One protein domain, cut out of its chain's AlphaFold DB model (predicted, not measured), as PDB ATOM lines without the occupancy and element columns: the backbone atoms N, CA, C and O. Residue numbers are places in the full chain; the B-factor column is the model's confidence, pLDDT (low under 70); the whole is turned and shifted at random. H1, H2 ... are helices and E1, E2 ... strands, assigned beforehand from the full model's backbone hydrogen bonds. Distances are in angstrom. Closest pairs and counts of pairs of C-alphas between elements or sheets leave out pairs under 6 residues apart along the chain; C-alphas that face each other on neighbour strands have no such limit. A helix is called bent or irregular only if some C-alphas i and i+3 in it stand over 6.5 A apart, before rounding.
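Overview. This is residues 334 to 391 of the 662 residues of an uncharacterized protein of Emiliania huxleyi (UniProt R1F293). Look first for two helices, H1 and H2, that meet at a corner through a tight link, and for a small two-stranded hairpin, E1 and E2, whose first strand packs on the longer helix H2. The corner itself, residues 341 to 347, of which 345 to 347 belong to H2, sticks out from the rest, and the two strands are joined by a long loop, residues 370 to 381. The printed part has 58 residues, with two named helices and then two named strands in the order H1, H2, E1, E2; the class is mixed, helices and strands, and the sheet E1 - E2 is antiparallel. The whole is only just loose, close to compact, with a radius of gyration of the C-alphas of 12.7 A, and elongated, spanning 38 by 25 by 21 A.

Along the chain. Find C-alpha 334 at (56.387, -4.057, 31.254); there H1 begins, and it covers residues 334 to 341, 10.6 A from first to last C-alpha. H2 covers residues 345 to 357 and starts at C-alpha 345 at (53.377, 10.122, 27.424), from where it runs 20.0 A to C-alpha 357. H2 is irregular: C-alphas 352 and 355 are 7.3 A apart. Further on, E1 covers residues 366 to 369, and E2 covers residues 382 to 385, ending at C-alpha 385 at (35.724, 5.956, 30.514).

Arrangement. Begin with H1 and H2, which are close but not clearly touching; their closest C-alphas, those of Met 339 and Trp 345, are 6.6 A apart. Their lines are about perpendicular, at 79 degrees. Go on to H2 and E1, which have 8 pairs of C-alphas within 8 A; the closest are those of Asn 353 and Ser 366, 4.8 A apart. E1 and E2 form a hairpin, antiparallel with 162 degrees between their directions; C-alphas 367 and 384 face each other at 4.1 A. Across this pair look for N 383 and O 368 at 2.8 A and N 368 and O 383 at 3.0 A, both within hydrogen-bond range. H2 and E2 are apart, and H1 is apart from both strands. In H1 every O i to N i+4 pair is within hydrogen-bond range; in H2 6 of 9 are.

Size, cuts and confidence. The two C-alphas farthest apart are those of Asp 360 and Ala 376, at 38.9 A. The printed part has no cut, and the link from E1 to E2, with 12 residues, is long, while that from H2 to E1, with 8, is short. The mean pLDDT of the printed part is 90.0; look for values under 70 at residues 356 to 362, of which 356 and 357 belong to H2.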
ATOM      1  N   SER A 334      55.368  -4.485  32.219       97.38
ATOM      2  CA  SER A 334      56.387  -4.057  31.254       97.38
ATOM      3  C   SER A 334      55.828  -3.037  30.262       97.38
ATOM      4  O   SER A 334      56.481  -2.034  30.020       97.38
ATOM      5  N   LEU A 335      54.614  -3.245  29.733       98.19
ATOM      6  CA  LEU A 335      53.987  -2.270  28.830       98.19
ATOM      7  C   LEU A 335      53.684  -0.944  29.531       98.19
ATOM      8  O   LEU A 335      53.899   0.104  28.941       98.19
ATOM      9  N   VAL A 336      53.189  -0.980  30.771       97.81
ATOM     10  CA  VAL A 336      52.938   0.236  31.563       97.81
ATOM     11  C   VAL A 336      54.235   1.014  31.757       97.81
ATOM     12  O   VAL A 336      54.259   2.204  31.470       97.81
ATOM     13  N   THR A 337      55.306   0.348  32.201       97.56
ATOM     14  CA  THR A 337      56.618   0.979  32.387       97.56
ATOM     15  C   THR A 337      57.147   1.562  31.083       97.56
ATOM     16  O   THR A 337      57.570   2.714  31.075       97.56
ATOM     17  N   GLU A 338      57.068   0.808  29.985       98.00
ATOM     18  CA  GLU A 338      57.522   1.264  28.672       98.00
ATOM     19  C   GLU A 338      56.756   2.521  28.239       98.00
ATOM     20  O   GLU A 338      57.370   3.546  27.959       98.00
ATOM     21  N   MET A 339      55.417   2.487  28.276       98.25
ATOM     22  CA  MET A 339      54.585   3.621  27.863       98.25
ATOM     23  C   MET A 339      54.803   4.847  28.751       98.25
ATOM     24  O   MET A 339      54.918   5.954  28.237       98.25
ATOM     25  N   GLU A 340      54.885   4.670  30.073       97.75
ATOM     26  CA  GLU A 340      55.088   5.777  31.018       97.75
ATOM     27  C   GLU A 340      56.483   6.398  30.928       97.75
ATOM     28  O   GLU A 340      56.651   7.559  31.298       97.75
ATOM     29  N   SER A 341      57.468   5.656  30.415       98.06
ATOM     30  CA  SER A 341      58.820   6.168  30.180       98.06
ATOM     31  C   SER A 341      58.948   7.027  28.918       98.06
ATOM     32  O   SER A 341      59.951   7.724  28.756       98.06
ATOM     33  N   LEU A 342      57.943   7.016  28.033       98.31
ATOM     34  CA  LEU A 342      57.989   7.775  26.788       98.31
ATOM     35  C   LEU A 342      57.946   9.289  27.068       98.31
ATOM     36  O   LEU A 342      57.026   9.754  27.750       98.31
ATOM     37  N   PRO A 343      58.849  10.098  26.477       98.38
ATOM     38  CA  PRO A 343      58.859  11.551  26.677       98.38
ATOM     39  C   PRO A 343      57.529  12.240  26.334       98.38
ATOM     40  O   PRO A 343      57.155  13.239  26.947       98.38
ATOM     41  N   HIS A 344      56.780  11.701  25.368       98.25
ATOM     42  CA  HIS A 344      55.476  12.220  24.945       98.25
ATOM     43  C   HIS A 344      54.279  11.614  25.688       98.25
ATOM     44  O   HIS A 344      53.144  12.008  25.402       98.25
ATOM     45  N   TRP A 345      54.477  10.711  26.652       98.12
ATOM     46  CA  TRP A 345      53.377  10.122  27.424       98.12
ATOM     47  C   TRP A 345      52.481  11.159  28.120       98.12
ATOM     48  O   TRP A 345      51.255  11.056  27.999       98.12
ATOM     49  N   PRO A 346      53.014  12.232  28.750       98.12
ATOM     50  CA  PRO A 346      52.171  13.286  29.315       98.12
ATOM     51  C   PRO A 346      51.249  13.941  28.277       98.12
ATOM     52  O   PRO A 346      50.111  14.293  28.590       98.12
ATOM     53  N   ARG A 347      51.699  14.066  27.019       97.69
ATOM     54  CA  ARG A 347      50.887  14.603  25.917       97.69
ATOM     55  C   ARG A 347      49.777  13.632  25.513       97.69
ATOM     56  O   ARG A 347      48.662  14.086  25.264       97.69
ATOM     57  N   VAL A 348      50.048  12.322  25.500       97.31
ATOM     58  CA  VAL A 348      49.021  11.285  25.283       97.31
ATOM     59  C   VAL A 348      47.959  11.376  26.378       97.31
ATOM     60  O   VAL A 348      46.775  11.522  26.080       97.31
ATOM     61  N   MET A 349      48.375  11.400  27.647       97.31
ATOM     62  CA  MET A 349      47.461  11.502  28.787       97.31
ATOM     63  C   MET A 349      46.649  12.799  28.782       97.31
ATOM     64  O   MET A 349      45.455  12.778  29.085       97.31
ATOM     65  N   LYS A 350      47.261  13.923  28.391       96.31
ATOM     66  CA  LYS A 350      46.553  15.192  28.190       96.31
ATOM     67  C   LYS A 350      45.494  15.068  27.093       96.31
ATOM     68  O   LYS A 350      44.378  15.537  27.293       96.31
ATOM     69  N   ALA A 351      45.802  14.405  25.977       95.19
ATOM     70  CA  ALA A 351      44.854  14.218  24.881       95.19
ATOM     71  C   ALA A 351      43.633  13.378  25.277       95.19
ATOM     72  O   ALA A 351      42.515  13.705  24.882       95.19
ATOM     73  N   TYR A 352      43.831  12.341  26.093       94.62
ATOM     74  CA  TYR A 352      42.742  11.526  26.634       94.62
ATOM     75  C   TYR A 352      41.886  12.251  27.677       94.62
ATOM     76  O   TYR A 352      40.778  11.805  27.921       94.62
ATOM     77  N   ASN A 353      42.368  13.336  28.293       93.88
ATOM     78  CA  ASN A 353      41.668  14.042  29.375       93.88
ATOM     79  C   ASN A 353      41.231  15.474  29.018       93.88
ATOM     80  O   ASN A 353      40.612  16.150  29.837       93.88
ATOM     81  N   SER A 354      41.514  15.960  27.807       87.06
ATOM     82  CA  SER A 354      41.206  17.344  27.407       87.06
ATOM     83  C   SER A 354      39.722  17.593  27.125       87.06
ATOM     84  O   SER A 354      39.271  18.738  27.137       87.06
ATOM     85  N   ALA A 355      38.927  16.543  26.901       70.31
ATOM     86  CA  ALA A 355      37.496  16.674  26.641       70.31
ATOM     87  C   ALA A 355      36.660  16.967  27.902       70.31
ATOM     88  O   ALA A 355      35.566  17.501  27.764       70.31
ATOM     89  N   ILE A 356      37.191  16.724  29.110       62.47
ATOM     90  CA  ILE A 356      36.503  16.992  30.392       62.47
ATOM     91  C   ILE A 356      36.150  18.484  30.557       62.47
ATOM     92  O   ILE A 356      35.218  18.825  31.275       62.47
ATOM     93  N   GLN A 357      36.854  19.384  29.867       60.59
ATOM     94  CA  GLN A 357      36.637  20.829  29.996       60.59
ATOM     95  C   GLN A 357      35.478  21.379  29.150       60.59
ATOM     96  O   GLN A 357      35.071  22.512  29.373       60.59
ATOM     97  N   ASN A 358      34.933  20.612  28.197       56.22
ATOM     98  CA  ASN A 358      33.807  21.057  27.367       56.22
ATOM     99  C   ASN A 358      32.554  20.255  27.737       56.22
ATOM    100  O   ASN A 358      32.451  19.084  27.373       56.22
ATOM    101  N   GLN A 359      31.617  20.880  28.455       59.69
ATOM    102  CA  GLN A 359      30.405  20.233  28.980       59.69
ATOM    103  C   GLN A 359      29.437  19.720  27.890       59.69
ATOM    104  O   GLN A 359      28.572  18.905  28.190       59.69
ATOM    105  N   ASP A 360      29.621  20.119  26.627       60.69
ATOM    106  CA  ASP A 360      28.692  19.802  25.530       60.69
ATOM    107  C   ASP A 360      28.934  18.442  24.852       60.69
ATOM    108  O   ASP A 360      28.122  17.981  24.048       60.69
ATOM    109  N   ALA A 361      30.049  17.764  25.140       60.06
ATOM    110  CA  ALA A 361      30.272  16.418  24.620       60.06
ATOM    111  C   ALA A 361      29.558  15.416  25.530       60.06
ATOM    112  O   ALA A 361      29.978  15.215  26.664       60.06
ATOM    113  N   HIS A 362      28.513  14.747  25.037       66.50
ATOM    114  CA  HIS A 362      27.694  13.871  25.878       66.50
ATOM    115  C   HIS A 362      28.454  12.746  26.600       66.50
ATOM    116  O   HIS A 362      27.934  12.262  27.594       66.50
ATOM    117  N   HIS A 363      29.682  12.383  26.205       76.00
ATOM    118  CA  HIS A 363      30.520  11.412  26.919       76.00
ATOM    119  C   HIS A 363      32.020  11.625  26.608       76.00
ATOM    120  O   HIS A 363      32.560  10.932  25.742       76.00
ATOM    121  N   PRO A 364      32.729  12.576  27.255       83.25
ATOM    122  CA  PRO A 364      34.137  12.818  26.957       83.25
ATOM    123  C   PRO A 364      34.978  11.600  27.346       83.25
ATOM    124  O   PRO A 364      34.815  11.042  28.435       83.25
ATOM    125  N   VAL A 365      35.897  11.191  26.473       90.00
ATOM    126  CA  VAL A 365      36.928  10.221  26.856       90.00
ATOM    127  C   VAL A 365      37.705  10.800  28.039       90.00
ATOM    128  O   VAL A 365      38.004  11.994  28.065       90.00
ATOM    129  N   SER A 366      37.969   9.963  29.040       93.69
ATOM    130  CA  SER A 366      38.823  10.296  30.180       93.69
ATOM    131  C   SER A 366      39.583   9.059  30.632       93.69
ATOM    132  O   SER A 366      39.065   7.947  30.553       93.69
ATOM    133  N   CYS A 367      40.813   9.241  31.103       96.06
ATOM    134  CA  CYS A 367      41.650   8.188  31.663       96.06
ATOM    135  C   CYS A 367      42.370   8.711  32.903       96.06
ATOM    136  O   CYS A 367      43.230   9.589  32.817       96.06
ATOM    137  N   THR A 368      42.062   8.127  34.058       96.38
ATOM    138  CA  THR A 368      42.699   8.472  35.335       96.38
ATOM    139  C   THR A 368      43.635   7.358  35.774       96.38
ATOM    140  O   THR A 368      43.281   6.179  35.740       96.38
ATOM    141  N   ARG A 369      44.857   7.718  36.173       97.25
ATOM    142  CA  ARG A 369      45.829   6.759  36.696       97.25
ATOM    143  C   ARG A 369      45.577   6.524  38.186       97.25
ATOM    144  O   ARG A 369      45.548   7.472  38.964       97.25
ATOM    145  N   SER A 370      45.444   5.270  38.598       96.31
ATOM    146  CA  SER A 370      45.415   4.877  40.007       96.31
ATOM    147  C   SER A 370      46.790   5.082  40.644       96.31
ATOM    148  O   SER A 370      47.797   4.627  40.098       96.31
ATOM    149  N   LEU A 371      46.830   5.722  41.816       93.81
ATOM    150  CA  LEU A 371      48.048   5.846  42.625       93.81
ATOM    151  C   LEU A 371      48.403   4.529  43.331       93.81
ATOM    152  O   LEU A 371      49.574   4.238  43.548       93.81
ATOM    153  N   VAL A 372      47.399   3.703  43.638       92.25
ATOM    154  CA  VAL A 372      47.555   2.424  44.351       92.25
ATOM    155  C   VAL A 372      47.506   1.272  43.347       92.25
ATOM    156  O   VAL A 372      46.570   0.474  43.322       92.25
ATOM    157  N   TRP A 373      48.471   1.228  42.431       95.06
ATOM    158  CA  TRP A 373      48.572   0.149  41.448       95.06
ATOM    159  C   TRP A 373      49.637  -0.871  41.846       95.06
ATOM    160  O   TRP A 373      50.751  -0.501  42.205       95.06
ATOM    161  N   SER A 374      49.292  -2.156  41.730       93.31
ATOM    162  CA  SER A 374      50.219  -3.269  41.927       93.31
ATOM    163  C   SER A 374      50.340  -4.098  40.642       93.31
ATOM    164  O   SER A 374      49.318  -4.599  40.153       93.31
ATOM    165  N   PRO A 375      51.567  -4.317  40.128       91.56
ATOM    166  CA  PRO A 375      51.837  -5.236  39.022       91.56
ATOM    167  C   PRO A 375      51.245  -6.639  39.219       91.56
ATOM    168  O   PRO A 375      50.843  -7.281  38.249       91.56
ATOM    169  N   ALA A 376      51.140  -7.099  40.473       91.69
ATOM    170  CA  ALA A 376      50.654  -8.435  40.817       91.69
ATOM    171  C   ALA A 376      49.176  -8.663  40.456       91.69
ATOM    172  O   ALA A 376      48.761  -9.800  40.252       91.69
ATOM    173  N   LEU A 377      48.376  -7.595  40.339       91.44
ATOM    174  CA  LEU A 377      46.953  -7.710  40.009       91.44
ATOM    175  C   LEU A 377      46.702  -8.006  38.524       91.44
ATOM    176  O   LEU A 377      45.571  -8.325  38.167       91.44
ATOM    177  N   ASN A 378      47.720  -7.880  37.660       92.31
ATOM    178  CA  ASN A 378      47.601  -8.014  36.203       92.31
ATOM    179  C   ASN A 378      46.418  -7.208  35.614       92.31
ATOM    180  O   ASN A 378      45.727  -7.657  34.703       92.31
ATOM    181  N   ARG A 379      46.185  -6.010  36.166       95.62
ATOM    182  CA  ARG A 379      45.200  -5.025  35.700       95.62
ATOM    183  C   ARG A 379      45.895  -3.717  35.373       95.62
ATOM    184  O   ARG A 379      46.931  -3.401  35.962       95.62
ATOM    185  N   THR A 380      45.332  -2.960  34.436       96.19
ATOM    186  CA  THR A 380      45.896  -1.657  34.070       96.19
ATOM    187  C   THR A 380      45.805  -0.680  35.254       96.19
ATOM    188  O   THR A 380      44.808  -0.705  35.983       96.19
ATOM    189  N   PRO A 381      46.814   0.188  35.480       97.44
ATOM    190  CA  PRO A 381      46.689   1.284  36.436       97.44
ATOM    191  C   PRO A 381      45.672   2.338  35.996       97.44
ATOM    192  O   PRO A 381      45.299   3.174  36.813       97.44
ATOM    193  N   TYR A 382      45.234   2.338  34.736       97.56
ATOM    194  CA  TYR A 382      44.370   3.375  34.185       97.56
ATOM    195  C   TYR A 382      42.899   2.965  34.207       97.56
ATOM    196  O   TYR A 382      42.503   1.936  33.666       97.56
ATOM    197  N   LYS A 383      42.058   3.817  34.793       96.38
ATOM    198  CA  LYS A 383      40.602   3.735  34.689       96.38
ATOM    199  C   LYS A 383      40.151   4.688  33.598       96.38
ATOM    200  O   LYS A 383      40.138   5.903  33.801       96.38
ATOM    201  N   CYS A 384      39.805   4.122  32.449       95.12
ATOM    202  CA  CYS A 384      39.319   4.886  31.314       95.12
ATOM    203  C   CYS A 384      37.802   4.765  31.149       95.12
ATOM    204  O   CYS A 384      37.240   3.684  31.317       95.12
ATOM    205  N   GLN A 385      37.156   5.869  30.789       93.69
ATOM    206  CA  GLN A 385      35.724   5.956  30.514       93.69
ATOM    207  C   GLN A 385      35.488   6.395  29.067       93.69
ATOM    208  O   GLN A 385      36.337   7.049  28.460       93.69
ATOM    209  N   ASN A 386      34.325   6.029  28.521       91.25
ATOM    210  CA  ASN A 386      33.878   6.414  27.175       91.25
ATOM    211  C   ASN A 386      34.817   5.966  26.037       91.25
ATOM    212  O   ASN A 386      34.804   6.510  24.935       91.25
ATOM    213  N   ILE A 387      35.606   4.919  26.290       90.50
ATOM    214  CA  ILE A 387      36.352   4.191  25.266       90.50
ATOM    215  C   ILE A 387      35.522   2.983  24.861       90.50
ATOM    216  O   ILE A 387      35.288   2.084  25.674       90.50
ATOM    217  N   TYR A 388      35.089   2.947  23.605       89.50
ATOM    218  CA  TYR A 388      34.249   1.871  23.094       89.50
ATOM    219  C   TYR A 388      34.941   0.508  23.262       89.50
ATOM    220  O   TYR A 388      36.026   0.275  22.728       89.50
ATOM    221  N   LEU A 389      34.340  -0.371  24.076       90.12
ATOM    222  CA  LEU A 389      34.880  -1.681  24.480       90.12
ATOM    223  C   LEU A 389      36.305  -1.645  25.080       90.12
ATOM    224  O   LEU A 389      36.965  -2.679  25.181       90.12
ATOM    225  N   GLY A 390      36.797  -0.468  25.474       91.44
ATOM    226  CA  GLY A 390      38.186  -0.272  25.883       91.44
ATOM    227  C   GLY A 390      39.211  -0.505  24.764       91.44
ATOM    228  O   GLY A 390      40.382  -0.713  25.079       91.44
ATOM    229  N   ASN A 391      38.800  -0.517  23.490       93.44
ATOM    230  CA  ASN A 391      39.686  -0.776  22.358       93.44
ATOM    231  C   ASN A 391      40.443   0.487  21.949       93.44
ATOM    232  O   ASN A 391      39.866   1.379  21.333       93.44
TER     233      ASN A 391